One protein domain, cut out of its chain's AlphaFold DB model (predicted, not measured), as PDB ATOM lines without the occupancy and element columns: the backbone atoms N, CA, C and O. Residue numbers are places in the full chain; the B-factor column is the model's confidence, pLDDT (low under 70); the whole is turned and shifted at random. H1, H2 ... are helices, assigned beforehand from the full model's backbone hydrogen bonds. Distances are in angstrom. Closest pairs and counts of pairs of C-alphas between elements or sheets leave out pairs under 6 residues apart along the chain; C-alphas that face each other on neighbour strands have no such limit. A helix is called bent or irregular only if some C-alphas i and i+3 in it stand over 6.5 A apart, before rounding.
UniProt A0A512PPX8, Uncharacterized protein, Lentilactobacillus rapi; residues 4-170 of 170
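Overview. This is residues 4 to 170 of the 170 residues of an uncharacterized protein of Lentilactobacillus rapi (UniProt A0A512PPX8). Five helical rods, H1a, H2, H3, H4 and H5, form an up-and-down bundle round H5; H1b, the second arm of bent H1, slants away, and residues 32 to 38 stick out. The printed part has 167 residues, with H1 to H5 in chain order and no named strand: all helix, compact, radius of gyration of the C-alphas 16.8 A, spans 54 by 33 by 19 A.

Arrangement. Assigned as one helix by hydrogen bonds, H1 is bent, C-alphas 16 and 19 being 6.9 A apart, into H1a, residues 4 to 16, and H1b, residues 19 to 34. H2, residues 44 to 73, is irregular, with C-alphas 45 and 48 7.0 A apart. H3, residues 86 to 109, and H4, residues 114 to 141, form a hairpin, closest C-alphas Gly 102 and Asn 120, 5.0 A. H5, residues 144 to 168, is the hub; it touches H2, closest C-alphas Ile 58 and Ser 155, 6.0 A. Every O i to N i+4 pair is within hydrogen-bond range in H1a, H1b, H3 and H5; 21 of 26 in H2, 22 of 24 in H4.

Along the chain. C-alpha 4 begins H1a at (5.562, -27.695, -26.871); C-alpha 168 ends H5 at (-1.861, 6.568, -41.336). H2 measures 42.7 A.

Size, cuts and confidence. The printed part has no cut. The link from H2 to H3 is long. Residues 26 to 47, 81 to 84, 110 to 112 and 165 to 170 have pLDDT under 70.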
ATOM      1  N   SER A   4       5.062 -29.046 -26.592       72.31
ATOM      2  CA  SER A   4       5.562 -27.695 -26.871       72.31
ATOM      3  C   SER A   4       5.183 -27.154 -28.256       72.31
ATOM      4  O   SER A   4       5.056 -25.943 -28.400       72.31
ATOM      5  N   LEU A   5       4.934 -28.008 -29.258       78.25
ATOM      6  CA  LEU A   5       4.555 -27.576 -30.610       78.25
ATOM      7  C   LEU A   5       3.177 -26.898 -30.614       78.25
ATOM      8  O   LEU A   5       2.993 -25.892 -31.290       78.25
ATOM      9  N   GLY A   6       2.218 -27.423 -29.842       79.75
ATOM     10  CA  GLY A   6       0.873 -26.842 -29.742       79.75
ATOM     11  C   GLY A   6       0.886 -25.440 -29.136       79.75
ATOM     12  O   GLY A   6       0.255 -24.533 -29.676       79.75
ATOM     13  N   VAL A   7       1.676 -25.247 -28.075       80.62
ATOM     14  CA  VAL A   7       1.886 -23.933 -27.446       80.62
ATOM     15  C   VAL A   7       2.552 -22.967 -28.431       80.62
ATOM     16  O   VAL A   7       2.094 -21.838 -28.576       80.62
ATOM     17  N   THR A   8       3.587 -23.409 -29.158       81.94
ATOM     18  CA  THR A   8       4.278 -22.577 -30.156       81.94
ATOM     19  C   THR A   8       3.356 -22.144 -31.296       81.94
ATOM     20  O   THR A   8       3.375 -20.976 -31.674       81.94
ATOM     21  N   ILE A   9       2.536 -23.054 -31.831       84.00
ATOM     22  CA  ILE A   9       1.590 -22.729 -32.905       84.00
ATOM     23  C   ILE A   9       0.561 -21.709 -32.414       84.00
ATOM     24  O   ILE A   9       0.363 -20.691 -33.072       84.00
ATOM     25  N   LEU A  10      -0.054 -21.936 -31.246       84.38
ATOM     26  CA  LEU A  10      -1.031 -20.998 -30.687       84.38
ATOM     27  C   LEU A  10      -0.413 -19.638 -30.360       84.38
ATOM     28  O   LEU A  10      -1.055 -18.617 -30.569       84.38
ATOM     29  N   PHE A  11       0.840 -19.606 -29.912       86.56
ATOM     30  CA  PHE A  11       1.570 -18.369 -29.663       86.56
ATOM     31  C   PHE A  11       1.753 -17.514 -30.930       86.56
ATOM     32  O   PHE A  11       1.536 -16.303 -30.899       86.56
ATOM     33  N   TRP A  12       2.133 -18.123 -32.057       87.69
ATOM     34  CA  TRP A  12       2.285 -17.395 -33.324       87.69
ATOM     35  C   TRP A  12       0.939 -17.049 -33.958       87.69
ATOM     36  O   TRP A  12       0.778 -15.963 -34.509       87.69
ATOM     37  N   LEU A  13      -0.048 -17.934 -33.829       87.25
ATOM     38  CA  LEU A  13      -1.407 -17.667 -34.286       87.25
ATOM     39  C   LEU A  13      -2.028 -16.496 -33.510       87.25
ATOM     40  O   LEU A  13      -2.656 -15.632 -34.115       87.25
ATOM     41  N   ASN A  14      -1.771 -16.408 -32.202       86.19
ATOM     42  CA  ASN A  14      -2.159 -15.267 -31.378       86.19
ATOM     43  C   ASN A  14      -1.558 -13.960 -31.910       86.19
ATOM     44  O   ASN A  14      -2.290 -12.991 -32.082       86.19
ATOM     45  N   PHE A  15      -0.265 -13.937 -32.243       83.94
ATOM     46  CA  PHE A  15       0.384 -12.753 -32.821       83.94
ATOM     47  C   PHE A  15      -0.235 -12.306 -34.147       83.94
ATOM     48  O   PHE A  15      -0.444 -11.115 -34.355       83.94
ATOM     49  N   LEU A  16      -0.551 -13.255 -35.032       84.19
ATOM     50  CA  LEU A  16      -1.111 -12.967 -36.355       84.19
ATOM     51  C   LEU A  16      -2.559 -12.467 -36.287       84.19
ATOM     52  O   LEU A  16      -2.944 -11.571 -37.033       84.19
ATOM     53  N   VAL A  17      -3.371 -13.054 -35.406       83.62
ATOM     54  CA  VAL A  17      -4.818 -12.799 -35.348       83.62
ATOM     55  C   VAL A  17      -5.159 -11.621 -34.429       83.62
ATOM     56  O   VAL A  17      -6.130 -10.906 -34.683       83.62
ATOM     57  N   SER A  18      -4.357 -11.367 -33.390       82.12
ATOM     58  CA  SER A  18      -4.638 -10.322 -32.396       82.12
ATOM     59  C   SER A  18      -4.785  -8.905 -32.967       82.12
ATOM     60  O   SER A  18      -5.702  -8.224 -32.518       82.12
ATOM     61  N   PRO A  19      -3.991  -8.435 -33.956       76.62
ATOM     62  CA  PRO A  19      -4.217  -7.126 -34.576       76.62
ATOM     63  C   PRO A  19      -5.603  -6.995 -35.219       76.62
ATOM     64  O   PRO A  19      -6.289  -5.994 -35.028       76.62
ATOM     65  N   ILE A  20      -6.047  -8.033 -35.936       78.00
ATOM     66  CA  ILE A  20      -7.351  -8.054 -36.618       78.00
ATOM     67  C   ILE A  20      -8.478  -8.044 -35.583       78.00
ATOM     68  O   ILE A  20      -9.429  -7.271 -35.691       78.00
ATOM     69  N   VAL A  21      -8.356  -8.874 -34.545       75.56
ATOM     70  CA  VAL A  21      -9.338  -8.936 -33.455       75.56
ATOM     71  C   VAL A  21      -9.393  -7.610 -32.702       75.56
ATOM     72  O   VAL A  21     -10.482  -7.104 -32.446       75.56
ATOM     73  N   ALA A  22      -8.239  -7.016 -32.400       73.81
ATOM     74  CA  ALA A  22      -8.149  -5.710 -31.764       73.81
ATOM     75  C   ALA A  22      -8.812  -4.620 -32.612       73.81
ATOM     76  O   ALA A  22      -9.524  -3.784 -32.068       73.81
ATOM     77  N   TYR A  23      -8.643  -4.648 -33.935       71.81
ATOM     78  CA  TYR A  23      -9.288  -3.701 -34.844       71.81
ATOM     79  C   TYR A  23     -10.814  -3.818 -34.814       71.81
ATOM     80  O   TYR A  23     -11.509  -2.822 -34.611       71.81
ATOM     81  N   VAL A  24     -11.343  -5.040 -34.935       73.75
ATOM     82  CA  VAL A  24     -12.793  -5.294 -34.900       73.75
ATOM     83  C   VAL A  24     -13.386  -4.922 -33.540       73.75
ATOM     84  O   VAL A  24     -14.415  -4.247 -33.474       73.75
ATOM     85  N   MET A  25     -12.726  -5.319 -32.449       71.25
ATOM     86  CA  MET A  25     -13.162  -5.002 -31.090       71.25
ATOM     87  C   MET A  25     -13.119  -3.503 -30.831       71.25
ATOM     88  O   MET A  25     -14.090  -2.961 -30.312       71.25
ATOM     89  N   ASN A  26     -12.053  -2.813 -31.230       69.31
ATOM     90  CA  ASN A  26     -11.970  -1.364 -31.099       69.31
ATOM     91  C   ASN A  26     -13.071  -0.676 -31.887       69.31
ATOM     92  O   ASN A  26     -13.737   0.178 -31.320       69.31
ATOM     93  N   GLY A  27     -13.332  -1.099 -33.127       64.19
ATOM     94  CA  GLY A  27     -14.475  -0.619 -33.898       64.19
ATOM     95  C   GLY A  27     -15.772  -0.745 -33.100       64.19
ATOM     96  O   GLY A  27     -16.407   0.258 -32.791       64.19
ATOM     97  N   LEU A  28     -16.130  -1.959 -32.671       65.88
ATOM     98  CA  LEU A  28     -17.368  -2.224 -31.924       65.88
ATOM     99  C   LEU A  28     -17.462  -1.463 -30.594       65.88
ATOM    100  O   LEU A  28     -18.530  -0.965 -30.239       65.88
ATOM    101  N   THR A  29     -16.360  -1.388 -29.847       64.56
ATOM    102  CA  THR A  29     -16.321  -0.736 -28.533       64.56
ATOM    103  C   THR A  29     -16.426   0.779 -28.689       64.56
ATOM    104  O   THR A  29     -17.144   1.417 -27.928       64.56
ATOM    105  N   PHE A  30     -15.783   1.357 -29.706       57.75
ATOM    106  CA  PHE A  30     -15.837   2.790 -29.989       57.75
ATOM    107  C   PHE A  30     -17.216   3.213 -30.505       57.75
ATOM    108  O   PHE A  30     -17.776   4.187 -30.008       57.75
ATOM    109  N   PHE A  31     -17.809   2.427 -31.412       58.22
ATOM    110  CA  PHE A  31     -19.180   2.630 -31.883       58.22
ATOM    111  C   PHE A  31     -20.189   2.639 -30.732       58.22
ATOM    112  O   PHE A  31     -21.064   3.498 -30.689       58.22
ATOM    113  N   LYS A  32     -20.046   1.714 -29.773       61.50
ATOM    114  CA  LYS A  32     -20.939   1.624 -28.609       61.50
ATOM    115  C   LYS A  32     -20.677   2.675 -27.533       61.50
ATOM    116  O   LYS A  32     -21.621   3.089 -26.876       61.50
ATOM    117  N   LEU A  33     -19.422   3.065 -27.300       56.81
ATOM    118  CA  LEU A  33     -19.074   4.018 -26.239       56.81
ATOM    119  C   LEU A  33     -19.284   5.480 -26.645       56.81
ATOM    120  O   LEU A  33     -19.478   6.314 -25.765       56.81
ATOM    121  N   PHE A  34     -19.228   5.801 -27.941       56.84
ATOM    122  CA  PHE A  34     -19.248   7.187 -28.422       56.84
ATOM    123  C   PHE A  34     -20.433   7.531 -29.335       56.84
ATOM    124  O   PHE A  34     -20.454   8.637 -29.871       56.84
ATOM    125  N   ASP A  35     -21.399   6.620 -29.512       54.97
ATOM    126  CA  ASP A  35     -22.624   6.831 -30.308       54.97
ATOM    127  C   ASP A  35     -22.347   7.389 -31.725       54.97
ATOM    128  O   ASP A  35     -23.136   8.124 -32.322       54.97
ATOM    129  N   SER A  36     -21.171   7.079 -32.286       50.12
ATOM    130  CA  SER A  36     -20.740   7.638 -33.565       50.12
ATOM    131  C   SER A  36     -21.231   6.758 -34.710       50.12
ATOM    132  O   SER A  36     -20.679   5.693 -34.940       50.12
ATOM    133  N   GLY A  37     -22.222   7.193 -35.488       49.72
ATOM    134  CA  GLY A  37     -22.739   6.439 -36.645       49.72
ATOM    135  C   GLY A  37     -21.762   6.244 -37.822       49.72
ATOM    136  O   GLY A  37     -22.159   5.723 -38.861       49.72
ATOM    137  N   THR A  38     -20.499   6.662 -37.699       48.38
ATOM    138  CA  THR A  38     -19.486   6.638 -38.767       48.38
ATOM    139  C   THR A  38     -18.196   5.969 -38.295       48.38
ATOM    140  O   THR A  38     -17.818   6.123 -37.136       48.38
ATOM    141  N   LEU A  39     -17.542   5.229 -39.203       51.75
ATOM    142  CA  LEU A  39     -16.282   4.490 -39.003       51.75
ATOM    143  C   LEU A  39     -15.210   5.263 -38.204       51.75
ATOM    144  O   LEU A  39     -15.174   6.494 -38.256       51.75
ATOM    145  N   PRO A  40     -14.349   4.540 -37.456       48.94
ATOM    146  CA  PRO A  40     -13.604   5.048 -36.312       48.94
ATOM    147  C   PRO A  40     -12.383   5.848 -36.768       48.94
ATOM    148  O   PRO A  40     -11.245   5.409 -36.637       48.94
ATOM    149  N   PHE A  41     -12.600   7.049 -37.286       53.72
ATOM    150  CA  PHE A  41     -11.539   8.045 -37.379       53.72
ATOM    151  C   PHE A  41     -11.441   8.711 -36.010       53.72
ATOM    152  O   PHE A  41     -12.090   9.713 -35.709       53.72
ATOM    153  N   VAL A  42     -10.720   8.022 -35.125       56.66
ATOM    154  CA  VAL A  42     -10.549   8.344 -33.709       56.66
ATOM    155  C   VAL A  42     -10.090   9.794 -33.584       56.66
ATOM    156  O   VAL A  42      -9.053  10.173 -34.121       56.66
ATOM    157  N   ARG A  43     -10.854  10.622 -32.861       59.28
ATOM    158  CA  ARG A  43     -10.380  11.954 -32.460       59.28
ATOM    159  C   ARG A  43      -9.030  11.770 -31.752       59.28
ATOM    160  O   ARG A  43      -9.000  10.962 -30.823       59.28
ATOM    161  N   PRO A  44      -7.964  12.514 -32.097       62.94
ATOM    162  CA  PRO A  44      -6.625  12.317 -31.524       62.94
ATOM    163  C   PRO A  44      -6.616  12.223 -29.988       62.94
ATOM    164  O   PRO A  44      -5.922  11.397 -29.402       62.94
ATOM    165  N   ASN A  45      -7.497  12.982 -29.331       64.25
ATOM    166  CA  ASN A  45      -7.651  13.015 -27.874       64.25
ATOM    167  C   ASN A  45      -8.131  11.686 -27.247       64.25
ATOM    168  O   ASN A  45      -7.958  11.484 -26.050       64.25
ATOM    169  N   LEU A  46      -8.748  10.787 -28.020       68.75
ATOM    170  CA  LEU A  46      -9.259   9.486 -27.558       68.75
ATOM    171  C   LEU A  46      -8.279   8.329 -27.825       68.75
ATOM    172  O   LEU A  46      -8.465   7.226 -27.308       68.75
ATOM    173  N   MET A  47      -7.220   8.577 -28.598       68.94
ATOM    174  CA  MET A  47      -6.213   7.586 -28.985       68.94
ATOM    175  C   MET A  47      -5.435   6.986 -27.793       68.94
ATOM    176  O   MET A  47      -5.217   5.767 -27.788       68.94
ATOM    177  N   PRO A  48      -5.090   7.753 -26.734       70.62
ATOM    178  CA  PRO A  48      -4.492   7.197 -25.518       70.62
ATOM    179  C   PRO A  48      -5.372   6.160 -24.823       70.62
ATOM    180  O   PRO A  48      -4.918   5.063 -24.490       70.62
ATOM    181  N   TRP A  49      -6.655   6.489 -24.652       70.94
ATOM    182  CA  TRP A  49      -7.623   5.610 -24.004       70.94
ATOM    183  C   TRP A  49      -7.849   4.344 -24.826       70.94
ATOM    184  O   TRP A  49      -7.809   3.236 -24.290       70.94
ATOM    185  N   LEU A  50      -7.995   4.496 -26.145       73.69
ATOM    186  CA  LEU A  50      -8.145   3.368 -27.055       73.69
ATOM    187  C   LEU A  50      -6.946   2.418 -26.980       73.69
ATOM    188  O   LEU A  50      -7.137   1.208 -26.904       73.69
ATOM    189  N   THR A  51      -5.722   2.948 -26.939       75.50
ATOM    190  CA  THR A  51      -4.500   2.137 -26.819       75.50
ATOM    191  C   THR A  51      -4.494   1.333 -25.524       75.50
ATOM    192  O   THR A  51      -4.252   0.129 -25.549       75.50
ATOM    193  N   MET A  52      -4.792   1.973 -24.391       76.50
ATOM    194  CA  MET A  52      -4.802   1.302 -23.092       76.50
ATOM    195  C   MET A  52      -5.852   0.183 -23.043       76.50
ATOM    196  O   MET A  52      -5.549  -0.927 -22.605       76.50
ATOM    197  N   VAL A  53      -7.062   0.449 -23.544       77.81
ATOM    198  CA  VAL A  53      -8.132  -0.555 -23.640       77.81
ATOM    199  C   VAL A  53      -7.713  -1.708 -24.554       77.81
ATOM    200  O   VAL A  53      -7.882  -2.869 -24.186       77.81
ATOM    201  N   THR A  54      -7.100  -1.398 -25.700       78.62
ATOM    202  CA  THR A  54      -6.578  -2.392 -26.650       78.62
ATOM    203  C   THR A  54      -5.536  -3.288 -25.993       78.62
ATOM    204  O   THR A  54      -5.623  -4.509 -26.097       78.62
ATOM    205  N   PHE A  55      -4.583  -2.700 -25.267       84.44
ATOM    206  CA  PHE A  55      -3.534  -3.434 -24.567       84.44
ATOM    207  C   PHE A  55      -4.107  -4.404 -23.533       84.44
ATOM    208  O   PHE A  55      -3.769  -5.588 -23.546       84.44
ATOM    209  N   ILE A  56      -5.000  -3.921 -22.660       83.44
ATOM    210  CA  ILE A  56      -5.626  -4.743 -21.614       83.44
ATOM    211  C   ILE A  56      -6.390  -5.910 -22.244       83.44
ATOM    212  O   ILE A  56      -6.264  -7.047 -21.784       83.44
ATOM    213  N   TRP A  57      -7.140  -5.652 -23.319       81.94
ATOM    214  CA  TRP A  57      -7.883  -6.700 -24.010       81.94
ATOM    215  C   TRP A  57      -6.957  -7.721 -24.669       81.94
ATOM    216  O   TRP A  57      -7.112  -8.915 -24.432       81.94
ATOM    217  N   ILE A  58      -5.968  -7.287 -25.452       85.12
ATOM    218  CA  ILE A  58      -5.038  -8.212 -26.115       85.12
ATOM    219  C   ILE A  58      -4.306  -9.061 -25.076       85.12
ATOM    220  O   ILE A  58      -4.210 -10.274 -25.251       85.12
ATOM    221  N   MET A  59      -3.857  -8.465 -23.969       85.69
ATOM    222  CA  MET A  59      -3.232  -9.203 -22.871       85.69
ATOM    223  C   MET A  59      -4.191 -10.232 -22.258       85.69
ATOM    224  O   MET A  59      -3.802 -11.381 -22.058       85.69
ATOM    225  N   GLY A  60      -5.446  -9.853 -21.996       83.69
ATOM    226  CA  GLY A  60      -6.468 -10.753 -21.459       83.69
ATOM    227  C   GLY A  60      -6.816 -11.909 -22.405       83.69
ATOM    228  O   GLY A  60      -6.864 -13.064 -21.982       83.69
ATOM    229  N   ALA A  61      -6.995 -11.624 -23.694       84.00
ATOM    230  CA  ALA A  61      -7.264 -12.631 -24.719       84.00
ATOM    231  C   ALA A  61      -6.067 -13.575 -24.910       84.00
ATOM    232  O   ALA A  61      -6.228 -14.795 -24.902       84.00
ATOM    233  N   SER A  62      -4.853 -13.022 -24.972       86.44
ATOM    234  CA  SER A  62      -3.605 -13.786 -25.066       86.44
ATOM    235  C   SER A  62      -3.405 -14.698 -23.852       86.44
ATOM    236  O   SER A  62      -3.005 -15.856 -23.995       86.44
ATOM    237  N   TYR A  63      -3.727 -14.207 -22.651       84.75
ATOM    238  CA  TYR A  63      -3.732 -15.003 -21.422       84.75
ATOM    239  C   TYR A  63      -4.730 -16.163 -21.523       84.75
ATOM    240  O   TYR A  63      -4.381 -17.307 -21.230       84.75
ATOM    241  N   ALA A  64      -5.963 -15.892 -21.955       83.75
ATOM    242  CA  ALA A  64      -6.997 -16.914 -22.075       83.75
ATOM    243  C   ALA A  64      -6.648 -17.983 -23.126       83.75
ATOM    244  O   ALA A  64      -6.853 -19.172 -22.887       83.75
ATOM    245  N   TRP A  65      -6.090 -17.587 -24.271       81.50
ATOM    246  CA  TRP A  65      -5.787 -18.501 -25.375       81.50
ATOM    247  C   TRP A  65      -4.481 -19.267 -25.186       81.50
ATOM    248  O   TRP A  65      -4.454 -20.493 -25.287       81.50
ATOM    249  N   VAL A  66      -3.390 -18.557 -24.904       85.00
ATOM    250  CA  VAL A  66      -2.050 -19.151 -24.814       85.00
ATOM    251  C   VAL A  66      -1.712 -19.478 -23.365       85.00
ATOM    252  O   VAL A  66      -1.201 -20.560 -23.079       85.00
ATOM    253  N   GLY A  67      -2.039 -18.592 -22.425       78.31
ATOM    254  CA  GLY A  67      -1.707 -18.750 -21.007       78.31
ATOM    255  C   GLY A  67      -2.336 -19.979 -20.347       78.31
ATOM    256  O   GLY A  67      -1.627 -20.729 -19.674       78.31
ATOM    257  N   ILE A  68      -3.624 -20.241 -20.594       80.50
ATOM    258  CA  ILE A  68      -4.324 -21.428 -20.062       80.50
ATOM    259  C   ILE A  68      -3.702 -22.724 -20.598       80.50
ATOM    260  O   ILE A  68      -3.499 -23.677 -19.846       80.50
ATOM    261  N   LEU A  69      -3.373 -22.775 -21.892       79.94
ATOM    262  CA  LEU A  69      -2.715 -23.943 -22.481       79.94
ATOM    263  C   LEU A  69      -1.302 -24.126 -21.905       79.94
ATOM    264  O   LEU A  69      -0.895 -25.235 -21.562       79.94
ATOM    265  N   THR A  70      -0.578 -23.023 -21.733       82.94
ATOM    266  CA  THR A  70       0.785 -23.027 -21.195       82.94
ATOM    267  C   THR A  70       0.824 -23.536 -19.753       82.94
ATOM    268  O   THR A  70       1.741 -24.268 -19.405       82.94
ATOM    269  N   GLN A  71      -0.186 -23.231 -18.931       81.94
ATOM    270  CA  GLN A  71      -0.308 -23.773 -17.569       81.94
ATOM    271  C   GLN A  71      -0.472 -25.298 -17.529       81.94
ATOM    272  O   GLN A  71      -0.093 -25.928 -16.547       81.94
ATOM    273  N   LYS A  72      -1.049 -25.899 -18.577       81.06
ATOM    274  CA  LYS A  72      -1.249 -27.354 -18.657       81.06
ATOM    275  C   LYS A  72      -0.000 -28.095 -19.123       81.06
ATOM    276  O   LYS A  72       0.187 -29.253 -18.760       81.06
ATOM    277  N   GLU A  73       0.827 -27.446 -19.940       81.56
ATOM    278  CA  GLU A  73       1.948 -28.104 -20.615       81.56
ATOM    279  C   GLU A  73       3.322 -27.732 -20.045       81.56
ATOM    280  O   GLU A  73       4.246 -28.545 -20.128       81.56
ATOM    281  N   PHE A  74       3.482 -26.537 -19.468       84.19
ATOM    282  CA  PHE A  74       4.759 -26.009 -18.970       84.19
ATOM    283  C   PHE A  74       4.729 -25.766 -17.459       84.19
ATOM    284  O   PHE A  74       3.675 -25.630 -16.845       84.19
ATOM    285  N   VAL A  75       5.918 -25.682 -16.857       83.56
ATOM    286  CA  VAL A  75       6.082 -25.467 -15.410       83.56
ATOM    287  C   VAL A  75       6.681 -24.078 -15.171       83.56
ATOM    288  O   VAL A  75       7.628 -23.704 -15.874       83.56
ATOM    289  N   PRO A  76       6.191 -23.303 -14.189       81.12
ATOM    290  CA  PRO A  76       6.830 -22.052 -13.803       81.12
ATOM    291  C   PRO A  76       8.214 -22.335 -13.209       81.12
ATOM    292  O   PRO A  76       8.355 -23.045 -12.215       81.12
ATOM    293  N   LYS A  77       9.261 -21.788 -13.833       80.94
ATOM    294  CA  LYS A  77      10.653 -21.896 -13.370       80.94
ATOM    295  C   LYS A  77      11.309 -20.522 -13.364       80.94
ATOM    296  O   LYS A  77      10.911 -19.626 -14.111       80.94
ATOM    297  N   SER A  78      12.365 -20.362 -12.569       78.50
ATOM    298  CA  SER A  78      13.205 -19.162 -12.639       78.50
ATOM    299  C   SER A  78      13.663 -18.902 -14.081       78.50
ATOM    300  O   SER A  78      14.082 -19.820 -14.794       78.50
ATOM    301  N   LEU A  79      13.574 -17.639 -14.507       73.31
ATOM    302  CA  LEU A  79      14.119 -17.171 -15.787       73.31
ATOM    303  C   LEU A  79      15.649 -17.270 -15.802       73.31
ATOM    304  O   LEU A  79      16.247 -17.539 -16.838       73.31
ATOM    305  N   PHE A  80      16.265 -17.127 -14.627       71.69
ATOM    306  CA  PHE A  80      17.674 -17.400 -14.398       71.69
ATOM    307  C   PHE A  80      17.823 -18.881 -14.055       71.69
ATOM    308  O   PHE A  80      17.678 -19.285 -12.900       71.69
ATOM    309  N   ASN A  81      18.057 -19.701 -15.073       65.00
ATOM    310  CA  ASN A  81      18.417 -21.105 -14.913       65.00
ATOM    311  C   ASN A  81      19.768 -21.361 -15.600       65.00
ATOM    312  O   ASN A  81      20.190 -20.574 -16.444       65.00
ATOM    313  N   ASN A  82      20.430 -22.475 -15.275       55.84
ATOM    314  CA  ASN A  82      21.760 -22.807 -15.814       55.84
ATOM    315  C   ASN A  82      21.814 -22.930 -17.349       55.84
ATOM    316  O   ASN A  82      22.901 -23.015 -17.910       55.84
ATOM    317  N   ARG A  83      20.665 -22.973 -18.035       60.94
ATOM    318  CA  ARG A  83      20.567 -23.077 -19.495       60.94
ATOM    319  C   ARG A  83      20.213 -21.760 -20.178       60.94
ATOM    320  O   ARG A  83      20.411 -21.657 -21.383       60.94
ATOM    321  N   THR A  84      19.700 -20.766 -19.456       65.12
ATOM    322  CA  THR A  84      19.314 -19.487 -20.051       65.12
ATOM    323  C   THR A  84      20.370 -18.426 -19.774       65.12
ATOM    324  O   THR A  84      20.671 -18.100 -18.627       65.12
ATOM    325  N   ASN A  85      20.938 -17.876 -20.848       73.56
ATOM    326  CA  ASN A  85      21.942 -16.827 -20.754       73.56
ATOM    327  C   ASN A  85      21.326 -15.576 -20.102       73.56
ATOM    328  O   ASN A  85      20.252 -15.126 -20.512       73.56
ATOM    329  N   ARG A  86      22.024 -14.978 -19.125       79.06
ATOM    330  CA  ARG A  86      21.636 -13.695 -18.509       79.06
ATOM    331  C   ARG A  86      21.358 -12.629 -19.567       79.06
ATOM    332  O   ARG A  86      20.407 -11.873 -19.417       79.06
ATOM    333  N   MET A  87      22.115 -12.642 -20.665       82.25
ATOM    334  CA  MET A  87      21.919 -11.738 -21.798       82.25
ATOM    335  C   MET A  87      20.504 -11.823 -22.389       82.25
ATOM    336  O   MET A  87      19.922 -10.800 -22.717       82.25
ATOM    337  N   THR A  88      19.913 -13.017 -22.479       83.25
ATOM    338  CA  THR A  88      18.558 -13.194 -23.025       83.25
ATOM    339  C   THR A  88      17.485 -12.597 -22.120       83.25
ATOM    340  O   THR A  88      16.554 -11.964 -22.611       83.25
ATOM    341  N   VAL A  89      17.628 -12.758 -20.801       82.69
ATOM    342  CA  VAL A  89      16.715 -12.138 -19.827       82.69
ATOM    343  C   VAL A  89      16.828 -10.619 -19.903       82.69
ATOM    344  O   VAL A  89      15.811  -9.937 -19.997       82.69
ATOM    345  N   THR A  90      18.056 -10.097 -19.934       84.81
ATOM    346  CA  THR A  90      18.309  -8.659 -20.057       84.81
ATOM    347  C   THR A  90      17.699  -8.086 -21.332       84.81
ATOM    348  O   THR A  90      17.020  -7.069 -21.256       84.81
ATOM    349  N   LEU A  91      17.870  -8.748 -22.482       87.00
ATOM    350  CA  LEU A  91      17.275  -8.306 -23.746       87.00
ATOM    351  C   LEU A  91      15.741  -8.300 -23.690       87.00
ATOM    352  O   LEU A  91      15.134  -7.323 -24.105       87.00
ATOM    353  N   GLY A  92      15.109  -9.331 -23.114       84.81
ATOM    354  CA  GLY A  92      13.651  -9.367 -22.932       84.81
ATOM    355  C   GLY A  92      13.114  -8.208 -22.084       84.81
ATOM    356  O   GLY A  92      12.097  -7.601 -22.423       84.81
ATOM    357  N   ILE A  93      13.813  -7.876 -20.996       87.06
ATOM    358  CA  ILE A  93      13.452  -6.753 -20.120       87.06
ATOM    359  C   ILE A  93      13.662  -5.416 -20.837       87.06
ATOM    360  O   ILE A  93      12.773  -4.568 -20.806       87.06
ATOM    361  N   LEU A  94      14.811  -5.230 -21.494       88.12
ATOM    362  CA  LEU A  94      15.124  -3.998 -22.220       88.12
ATOM    363  C   LEU A  94      14.113  -3.729 -23.333       88.12
ATOM    364  O   LEU A  94      13.610  -2.614 -23.423       88.12
ATOM    365  N   GLU A  95      13.759  -4.750 -24.112       88.06
ATOM    366  CA  GLU A  95      12.765  -4.625 -25.178       88.06
ATOM    367  C   GLU A  95      11.393  -4.236 -24.632       88.06
ATOM    368  O   GLU A  95      10.727  -3.350 -25.157       88.06
ATOM    369  N   THR A  96      10.983  -4.859 -23.526       86.12
ATOM    370  CA  THR A  96       9.726  -4.523 -22.854       86.12
ATOM    371  C   THR A  96       9.704  -3.053 -22.435       86.12
ATOM    372  O   THR A  96       8.719  -2.356 -22.674       86.12
ATOM    373  N   ILE A  97      10.790  -2.565 -21.828       88.44
ATOM    374  CA  ILE A  97      10.915  -1.163 -21.411       88.44
ATOM    375  C   ILE A  97      10.867  -0.239 -22.631       88.44
ATOM    376  O   ILE A  97      10.132   0.745 -22.614       88.44
ATOM    377  N   LEU A  98      11.604  -0.568 -23.691       87.38
ATOM    378  CA  LEU A  98      11.645   0.203 -24.931       87.38
ATOM    379  C   LEU A  98      10.248   0.315 -25.562       87.38
ATOM    380  O   LEU A  98       9.817   1.411 -25.910       87.38
ATOM    381  N   LEU A  99       9.502  -0.792 -25.619       84.75
ATOM    382  CA  LEU A  99       8.127  -0.831 -26.117       84.75
ATOM    383  C   LEU A  99       7.158  -0.029 -25.237       84.75
ATOM    384  O   LEU A  99       6.282   0.654 -25.768       84.75
ATOM    385  N   ILE A 100       7.299  -0.081 -23.907       86.38
ATOM    386  CA  ILE A 100       6.494   0.737 -22.986       86.38
ATOM    387  C   ILE A 100       6.774   2.225 -23.213       86.38
ATOM    388  O   ILE A 100       5.833   3.012 -23.322       86.38
ATOM    389  N   ILE A 101       8.051   2.608 -23.318       85.25
ATOM    390  CA  ILE A 101       8.456   3.992 -23.586       85.25
ATOM    391  C   ILE A 101       7.920   4.441 -24.944       85.25
ATOM    392  O   ILE A 101       7.336   5.516 -25.021       85.25
ATOM    393  N   GLY A 102       8.050   3.623 -25.990       79.25
ATOM    394  CA  GLY A 102       7.523   3.926 -27.319       79.25
ATOM    395  C   GLY A 102       6.011   4.175 -27.316       79.25
ATOM    396  O   GLY A 102       5.550   5.234 -27.749       79.25
ATOM    397  N   ASN A 103       5.241   3.255 -26.718       76.75
ATOM    398  CA  ASN A 103       3.790   3.414 -26.563       76.75
ATOM    399  C   ASN A 103       3.444   4.682 -25.759       76.75
ATOM    400  O   ASN A 103       2.541   5.426 -26.137       76.75
ATOM    401  N   GLY A 104       4.164   4.948 -24.663       81.00
ATOM    402  CA  GLY A 104       3.938   6.109 -23.799       81.00
ATOM    403  C   GLY A 104       4.274   7.443 -24.469       81.00
ATOM    404  O   GLY A 104       3.493   8.390 -24.388       81.00
ATOM    405  N   LEU A 105       5.400   7.521 -25.180       77.44
ATOM    406  CA  LEU A 105       5.793   8.706 -25.940       77.44
ATOM    407  C   LEU A 105       4.771   9.016 -27.032       77.44
ATOM    408  O   LEU A 105       4.350  10.164 -27.155       77.44
ATOM    409  N   ARG A 106       4.296   7.999 -27.762       72.12
ATOM    410  CA  ARG A 106       3.274   8.183 -28.806       72.12
ATOM    411  C   ARG A 106       1.949   8.693 -28.247       72.12
ATOM    412  O   ARG A 106       1.300   9.520 -28.881       72.12
ATOM    413  N   VAL A 107       1.597   8.274 -27.032       73.31
ATOM    414  CA  VAL A 107       0.437   8.785 -26.293       73.31
ATOM    415  C   VAL A 107       0.594  10.256 -25.888       73.31
ATOM    416  O   VAL A 107      -0.374  11.007 -25.978       73.31
ATOM    417  N   ILE A 108       1.780  10.678 -25.439       73.94
ATOM    418  CA  ILE A 108       1.999  12.024 -24.879       73.94
ATOM    419  C   ILE A 108       2.249  13.069 -25.972       73.94
ATOM    420  O   ILE A 108       1.714  14.173 -25.903       73.94
ATOM    421  N   THR A 109       3.092  12.754 -26.957       70.31
ATOM    422  CA  THR A 109       3.589  13.740 -27.935       70.31
ATOM    423  C   THR A 109       2.865  13.697 -29.276       70.31
ATOM    424  O   THR A 109       3.112  14.552 -30.124       70.31
ATOM    425  N   GLY A 110       2.019  12.689 -29.502       61.78
ATOM    426  CA  GLY A 110       1.491  12.377 -30.827       61.78
ATOM    427  C   GLY A 110       2.585  11.974 -31.829       61.78
ATOM    428  O   GLY A 110       3.736  11.720 -31.461       61.78
ATOM    429  N   GLU A 111       2.207  11.929 -33.108       57.88
ATOM    430  CA  GLU A 111       3.035  11.505 -34.256       57.88
ATOM    431  C   GLU A 111       4.163  12.490 -34.610       57.88
ATOM    432  O   GLU A 111       5.105  12.136 -35.311       57.88
ATOM    433  N   ALA A 112       4.071  13.741 -34.151       59.31
ATOM    434  CA  ALA A 112       4.890  14.837 -34.667       59.31
ATOM    435  C   ALA A 112       6.331  14.864 -34.126       59.31
ATOM    436  O   ALA A 112       7.155  15.634 -34.619       59.31
ATOM    437  N   ASN A 113       6.651  14.063 -33.103       70.31
ATOM    438  CA  ASN A 113       7.979  14.076 -32.502       70.31
ATOM    439  C   ASN A 113       8.908  13.047 -33.183       70.31
ATOM    440  O   ASN A 113       8.667  11.843 -33.061       70.31
ATOM    441  N   PRO A 114      10.007  13.478 -33.834       70.38
ATOM    442  CA  PRO A 114      10.951  12.571 -34.494       70.38
ATOM    443  C   PRO A 114      11.605  11.566 -33.533       70.38
ATOM    444  O   PRO A 114      11.956  10.462 -33.944       70.38
ATOM    445  N   VAL A 115      11.723  11.902 -32.242       72.62
ATOM    446  CA  VAL A 115      12.222  10.973 -31.214       72.62
ATOM    447  C   VAL A 115      11.245   9.816 -31.001       72.62
ATOM    448  O   VAL A 115      11.661   8.670 -30.852       72.62
ATOM    449  N   THR A 116       9.942  10.098 -31.035       72.06
ATOM    450  CA  THR A 116       8.886   9.093 -30.876       72.06
ATOM    451  C   THR A 116       8.868   8.122 -32.056       72.06
ATOM    452  O   THR A 116       8.753   6.917 -31.842       72.06
ATOM    453  N   LEU A 117       9.044   8.619 -33.285       71.25
ATOM    454  CA  LEU A 117       9.195   7.777 -34.479       71.25
ATOM    455  C   LEU A 117      10.402   6.839 -34.350       71.25
ATOM    456  O   LEU A 117      10.249   5.627 -34.459       71.25
ATOM    457  N   LEU A 118      11.574   7.382 -34.009       76.94
ATOM    458  CA  LEU A 118      12.809   6.604 -33.906       76.94
ATOM    459  C   LEU A 118      12.737   5.503 -32.836       76.94
ATOM    460  O   LEU A 118      13.156   4.374 -33.084       76.94
ATOM    461  N   VAL A 119      12.194   5.804 -31.651       80.31
ATOM    462  CA  VAL A 119      12.042   4.813 -30.571       80.31
ATOM    463  C   VAL A 119      11.058   3.709 -30.966       80.31
ATOM    464  O   VAL A 119      11.318   2.539 -30.692       80.31
ATOM    465  N   ASN A 120       9.959   4.060 -31.637       75.94
ATOM    466  CA  ASN A 120       8.954   3.092 -32.075       75.94
ATOM    467  C   ASN A 120       9.465   2.180 -33.190       75.94
ATOM    468  O   ASN A 120       9.238   0.974 -33.125       75.94
ATOM    469  N   ASP A 121      10.168   2.734 -34.178       78.12
ATOM    470  CA  ASP A 121      10.729   1.962 -35.288       78.12
ATOM    471  C   ASP A 121      11.806   1.000 -34.793       78.12
ATOM    472  O   ASP A 121      11.795  -0.179 -35.150       78.12
ATOM    473  N   LEU A 122      12.690   1.470 -33.904       80.44
ATOM    474  CA  LEU A 122      13.679   0.611 -33.260       80.44
ATOM    475  C   LEU A 122      12.996  -0.539 -32.520       80.44
ATOM    476  O   LEU A 122      13.331  -1.688 -32.787       80.44
ATOM    477  N   ALA A 123      12.000  -0.242 -31.678       80.94
ATOM    478  CA  ALA A 123      11.277  -1.253 -30.912       80.94
ATOM    479  C   ALA A 123      10.524  -2.255 -31.795       80.94
ATOM    480  O   ALA A 123      10.488  -3.448 -31.516       80.94
ATOM    481  N   ALA A 124       9.928  -1.801 -32.896       77.38
ATOM    482  CA  ALA A 124       9.253  -2.696 -33.826       77.38
ATOM    483  C   ALA A 124      10.245  -3.637 -34.532       77.38
ATOM    484  O   ALA A 124       9.971  -4.833 -34.673       77.38
ATOM    485  N   ILE A 125      11.404  -3.115 -34.947       83.06
ATOM    486  CA  ILE A 125      12.442  -3.878 -35.652       83.06
ATOM    487  C   ILE A 125      13.105  -4.903 -34.724       83.06
ATOM    488  O   ILE A 125      13.371  -6.027 -35.154       83.06
ATOM    489  N   THR A 126      13.372  -4.550 -33.464       84.62
ATOM    490  CA  THR A 126      14.058  -5.432 -32.503       84.62
ATOM    491  C   THR A 126      13.139  -6.470 -31.869       84.62
ATOM    492  O   THR A 126      13.597  -7.575 -31.549       84.62
ATOM    493  N   ALA A 127      11.840  -6.186 -31.760       85.25
ATOM    494  CA  ALA A 127      10.908  -7.084 -31.099       85.25
ATOM    495  C   ALA A 127      10.710  -8.409 -31.840       85.25
ATOM    496  O   ALA A 127      10.668  -9.458 -31.201       85.25
ATOM    497  N   LEU A 128      10.606  -8.408 -33.174       84.31
ATOM    498  CA  LEU A 128      10.330  -9.637 -33.929       84.31
ATOM    499  C   LEU A 128      11.493 -10.656 -33.855       84.31
ATOM    500  O   LEU A 128      11.235 -11.810 -33.493       84.31
ATOM    501  N   PRO A 129      12.768 -10.277 -34.096       85.56
ATOM    502  CA  PRO A 129      13.908 -11.171 -33.881       85.56
ATOM    503  C   PRO A 129      14.002 -11.673 -32.438       85.56
ATOM    504  O   PRO A 129      14.272 -12.856 -32.208       85.56
ATOM    505  N   LEU A 130      13.739 -10.800 -31.459       87.62
ATOM    506  CA  LEU A 130      13.764 -11.189 -30.055       87.62
ATOM    507  C   LEU A 130      12.641 -12.176 -29.725       87.62
ATOM    508  O   LEU A 130      12.897 -13.170 -29.056       87.62
ATOM    509  N   LEU A 131      11.424 -11.969 -30.231       88.50
ATOM    510  CA  LEU A 131      10.305 -12.895 -30.056       88.50
ATOM    511  C   LEU A 131      10.615 -14.276 -30.637       88.50
ATOM    512  O   LEU A 131      10.304 -15.274 -29.993       88.50
ATOM    513  N   ILE A 132      11.273 -14.357 -31.798       87.06
ATOM    514  CA  ILE A 132      11.734 -15.634 -32.369       87.06
ATOM    515  C   ILE A 132      12.738 -16.310 -31.426       87.06
ATOM    516  O   ILE A 132      12.601 -17.496 -31.115       87.06
ATOM    517  N   TRP A 133      13.721 -15.557 -30.927       86.25
ATOM    518  CA  TRP A 133      14.728 -16.082 -30.003       86.25
ATOM    519  C   TRP A 133      14.121 -16.557 -28.676       86.25
ATOM    520  O   TRP A 133      14.404 -17.661 -28.210       86.25
ATOM    521  N   LEU A 134      13.245 -15.755 -28.071       84.50
ATOM    522  CA  LEU A 134      12.546 -16.105 -26.837       84.50
ATOM    523  C   LEU A 134      11.586 -17.284 -27.043       84.50
ATOM    524  O   LEU A 134      11.420 -18.104 -26.134       84.50
ATOM    525  N   ASN A 135      11.018 -17.423 -28.247       84.31
ATOM    526  CA  ASN A 135      10.179 -18.559 -28.603       84.31
ATOM    527  C   ASN A 135      10.950 -19.879 -28.553       84.31
ATOM    528  O   ASN A 135      10.541 -20.841 -27.901       84.31
ATOM    529  N   TYR A 136      12.136 -19.876 -29.158       81.81
ATOM    530  CA  TYR A 136      13.065 -20.994 -29.082       81.81
ATOM    531  C   TYR A 136      13.440 -21.334 -27.630       81.81
ATOM    532  O   TYR A 136      13.458 -22.505 -27.244       81.81
ATOM    533  N   GLN A 137      13.668 -20.320 -26.791       77.00
ATOM    534  CA  GLN A 137      14.012 -20.519 -25.381       77.00
ATOM    535  C   GLN A 137      12.871 -21.143 -24.571       77.00
ATOM    536  O   GLN A 137      13.131 -22.045 -23.767       77.00
ATOM    537  N   PHE A 138      11.613 -20.735 -24.768       78.06
ATOM    538  CA  PHE A 138      10.505 -21.407 -24.082       78.06
ATOM    539  C   PHE A 138      10.298 -22.830 -24.607       78.06
ATOM    540  O   PHE A 138      10.009 -23.720 -23.807       78.06
ATOM    541  N   TRP A 139      10.479 -23.069 -25.914       76.50
ATOM    542  CA  TRP A 139      10.322 -24.397 -26.515       76.50
ATOM    543  C   TRP A 139      11.318 -25.396 -25.918       76.50
ATOM    544  O   TRP A 139      10.939 -26.516 -25.577       76.50
ATOM    545  N   GLN A 140      12.565 -24.967 -25.706       76.75
ATOM    546  CA  GLN A 140      13.591 -25.796 -25.073       76.75
ATOM    547  C   GLN A 140      13.438 -25.929 -23.556       76.75
ATOM    548  O   GLN A 140      13.667 -27.004 -22.998       76.75
ATOM    549  N   SER A 141      13.113 -24.839 -22.857       74.50
ATOM    550  CA  SER A 141      13.111 -24.818 -21.386       74.50
ATOM    551  C   SER A 141      11.789 -25.270 -20.763       74.50
ATOM    552  O   SER A 141      11.772 -25.605 -19.573       74.50
ATOM    553  N   THR A 142      10.701 -25.325 -21.546       79.56
ATOM    554  CA  THR A 142       9.317 -25.595 -21.093       79.56
ATOM    555  C   THR A 142       8.938 -24.753 -19.873       79.56
ATOM    556  O   THR A 142       8.331 -25.234 -18.914       79.56
ATOM    557  N   ASN A 143       9.381 -23.493 -19.871       82.75
ATOM    558  CA  ASN A 143       9.179 -22.562 -18.771       82.75
ATOM    559  C   ASN A 143       8.059 -21.578 -19.111       82.75
ATOM    560  O   ASN A 143       8.163 -20.794 -20.056       82.75
ATOM    561  N   GLN A 144       7.021 -21.586 -18.281       84.06
ATOM    562  CA  GLN A 144       5.859 -20.717 -18.426       84.06
ATOM    563  C   GLN A 144       6.217 -19.219 -18.374       84.06
ATOM    564  O   GLN A 144       5.616 -18.418 -19.084       84.06
ATOM    565  N   ASN A 145       7.220 -18.827 -17.583       84.31
ATOM    566  CA  ASN A 145       7.586 -17.415 -17.414       84.31
ATOM    567  C   ASN A 145       8.132 -16.784 -18.703       84.31
ATOM    568  O   ASN A 145       7.916 -15.599 -18.945       84.31
ATOM    569  N   TRP A 146       8.781 -17.576 -19.563       82.12
ATOM    570  CA  TRP A 146       9.217 -17.099 -20.877       82.12
ATOM    571  C   TRP A 146       8.037 -16.796 -21.792       82.12
ATOM    572  O   TRP A 146       8.057 -15.784 -22.488       82.12
ATOM    573  N   VAL A 147       6.991 -17.623 -21.748       85.62
ATOM    574  CA  VAL A 147       5.769 -17.390 -22.527       85.62
ATOM    575  C   VAL A 147       5.111 -16.080 -22.099       85.62
ATOM    576  O   VAL A 147       4.742 -15.291 -22.960       85.62
ATOM    577  N   TRP A 148       5.052 -15.784 -20.796       85.44
ATOM    578  CA  TRP A 148       4.503 -14.516 -20.300       85.44
ATOM    579  C   TRP A 148       5.250 -13.284 -20.808       85.44
ATOM    580  O   TRP A 148       4.611 -12.348 -21.283       85.44
ATOM    581  N   ILE A 149       6.585 -13.296 -20.759       86.69
ATOM    582  CA  ILE A 149       7.404 -12.206 -21.313       86.69
ATOM    583  C   ILE A 149       7.117 -12.035 -22.805       86.69
ATOM    584  O   ILE A 149       6.934 -10.920 -23.282       86.69
ATOM    585  N   CYS A 150       7.024 -13.141 -23.541       87.88
ATOM    586  CA  CYS A 150       6.741 -13.085 -24.964       87.88
ATOM    587  C   CYS A 150       5.344 -12.520 -25.263       87.88
ATOM    588  O   CYS A 150       5.213 -11.704 -26.167       87.88
ATOM    589  N   LEU A 151       4.312 -12.917 -24.511       89.12
ATOM    590  CA  LEU A 151       2.950 -12.389 -24.677       89.12
ATOM    591  C   LEU A 151       2.872 -10.890 -24.357       89.12
ATOM    592  O   LEU A 151       2.151 -10.159 -25.035       89.12
ATOM    593  N   LEU A 152       3.640 -10.426 -23.367       87.88
ATOM    594  CA  LEU A 152       3.758  -9.007 -23.036       87.88
ATOM    595  C   LEU A 152       4.369  -8.214 -24.199       87.88
ATOM    596  O   LEU A 152       3.773  -7.239 -24.653       87.88
ATOM    597  N   ILE A 153       5.518  -8.668 -24.714       87.75
ATOM    598  CA  ILE A 153       6.197  -8.052 -25.865       87.75
ATOM    599  C   ILE A 153       5.266  -8.052 -27.085       87.75
ATOM    600  O   ILE A 153       5.056  -7.003 -27.685       87.75
ATOM    601  N   GLN A 154       4.633  -9.188 -27.406       89.31
ATOM    602  CA  GLN A 154       3.664  -9.279 -28.504       89.31
ATOM    603  C   GLN A 154       2.541  -8.251 -28.366       89.31
ATOM    604  O   GLN A 154       2.246  -7.536 -29.319       89.31
ATOM    605  N   SER A 155       1.930  -8.152 -27.185       88.44
ATOM    606  CA  SER A 155       0.797  -7.250 -26.958       88.44
ATOM    607  C   SER A 155       1.197  -5.784 -27.107       88.44
ATOM    608  O   SER A 155       0.466  -5.010 -27.724       88.44
ATOM    609  N   LEU A 156       2.377  -5.404 -26.606       86.81
ATOM    610  CA  LEU A 156       2.918  -4.054 -26.767       86.81
ATOM    611  C   LEU A 156       3.259  -3.730 -28.230       86.81
ATOM    612  O   LEU A 156       2.981  -2.618 -28.683       86.81
ATOM    613  N   CYS A 157       3.805  -4.691 -28.984       85.19
ATOM    614  CA  CYS A 157       4.053  -4.533 -30.420       85.19
ATOM    615  C   CYS A 157       2.759  -4.342 -31.210       85.19
ATOM    616  O   CYS A 157       2.694  -3.477 -32.081       85.19
ATOM    617  N   ILE A 158       1.718  -5.119 -30.901       84.44
ATOM    618  CA  ILE A 158       0.418  -4.978 -31.564       84.44
ATOM    619  C   ILE A 158      -0.178  -3.599 -31.264       84.44
ATOM    620  O   ILE A 158      -0.730  -2.973 -32.163       84.44
ATOM    621  N   CYS A 159      -0.021  -3.081 -30.041       81.00
ATOM    622  CA  CYS A 159      -0.466  -1.728 -29.704       81.00
ATOM    623  C   CYS A 159       0.253  -0.656 -30.535       81.00
ATOM    624  O   CYS A 159      -0.423   0.198 -31.109       81.00
ATOM    625  N   LEU A 160       1.581  -0.740 -30.685       78.38
ATOM    626  CA  LEU A 160       2.340   0.178 -31.547       78.38
ATOM    627  C   LEU A 160       1.901   0.102 -33.009       78.38
ATOM    628  O   LEU A 160       1.728   1.135 -33.655       78.38
ATOM    629  N   PHE A 161       1.698  -1.113 -33.525       77.00
ATOM    630  CA  PHE A 161       1.233  -1.320 -34.894       77.00
ATOM    631  C   PHE A 161      -0.160  -0.721 -35.108       77.00
ATOM    632  O   PHE A 161      -0.385  -0.006 -36.078       77.00
ATOM    633  N   MET A 162      -1.081  -0.956 -34.172       76.00
ATOM    634  CA  MET A 162      -2.436  -0.408 -34.224       76.00
ATOM    635  C   MET A 162      -2.427   1.118 -34.164       76.00
ATOM    636  O   MET A 162      -3.132   1.755 -34.940       76.00
ATOM    637  N   GLN A 163      -1.604   1.716 -33.299       72.94
ATOM    638  CA  GLN A 163      -1.436   3.169 -33.249       72.94
ATOM    639  C   GLN A 163      -0.928   3.737 -34.579       72.94
ATOM    640  O   GLN A 163      -1.501   4.705 -35.069       72.94
ATOM    641  N   GLY A 164       0.099   3.122 -35.177       70.00
ATOM    642  CA  GLY A 164       0.614   3.550 -36.482       70.00
ATOM    643  C   GLY A 164      -0.359   3.329 -37.635       70.00
ATOM    644  O   GLY A 164      -0.416   4.135 -38.557       70.00
ATOM    645  N   PHE A 165      -1.181   2.284 -37.567       69.75
ATOM    646  CA  PHE A 165      -2.267   2.112 -38.519       69.75
ATOM    647  C   PHE A 165      -3.275   3.259 -38.399       69.75
ATOM    648  O   PHE A 165      -3.515   3.942 -39.387       69.75
ATOM    649  N   TYR A 166      -3.812   3.533 -37.204       68.19
ATOM    650  CA  TYR A 166      -4.811   4.593 -37.011       68.19
ATOM    651  C   TYR A 166      -4.321   5.980 -37.419       68.19
ATOM    652  O   TYR A 166      -5.123   6.770 -37.910       68.19
ATOM    653  N   SER A 167      -3.034   6.275 -37.241       64.06
ATOM    654  CA  SER A 167      -2.481   7.555 -37.668       64.06
ATOM    655  C   SER A 167      -2.295   7.677 -39.177       64.06
ATOM    656  O   SER A 167      -2.435   8.768 -39.707       64.06
ATOM    657  N   SER A 168      -2.025   6.572 -39.876       61.31
ATOM    658  CA  SER A 168      -1.861   6.568 -41.336       61.31
ATOM    659  C   SER A 168      -3.167   6.754 -42.114       61.31
ATOM    660  O   SER A 168      -3.131   7.110 -43.290       61.31
ATOM    661  N   VAL A 169      -4.319   6.481 -41.485       54.12
ATOM    662  CA  VAL A 169      -5.646   6.663 -42.103       54.12
ATOM    663  C   VAL A 169      -6.253   8.041 -41.788       54.12
ATOM    664  O   VAL A 169      -7.372   8.317 -42.219       54.12
ATOM    665  N   TRP A 170      -5.554   8.886 -41.026       48.94
ATOM    666  CA  TRP A 170      -5.956  10.256 -40.689       48.94
ATOM    667  C   TRP A 170      -5.214  11.260 -41.575       48.94
ATOM    668  O   TRP A 170      -5.858  12.241 -42.005       48.94
TER     669      TRP A 170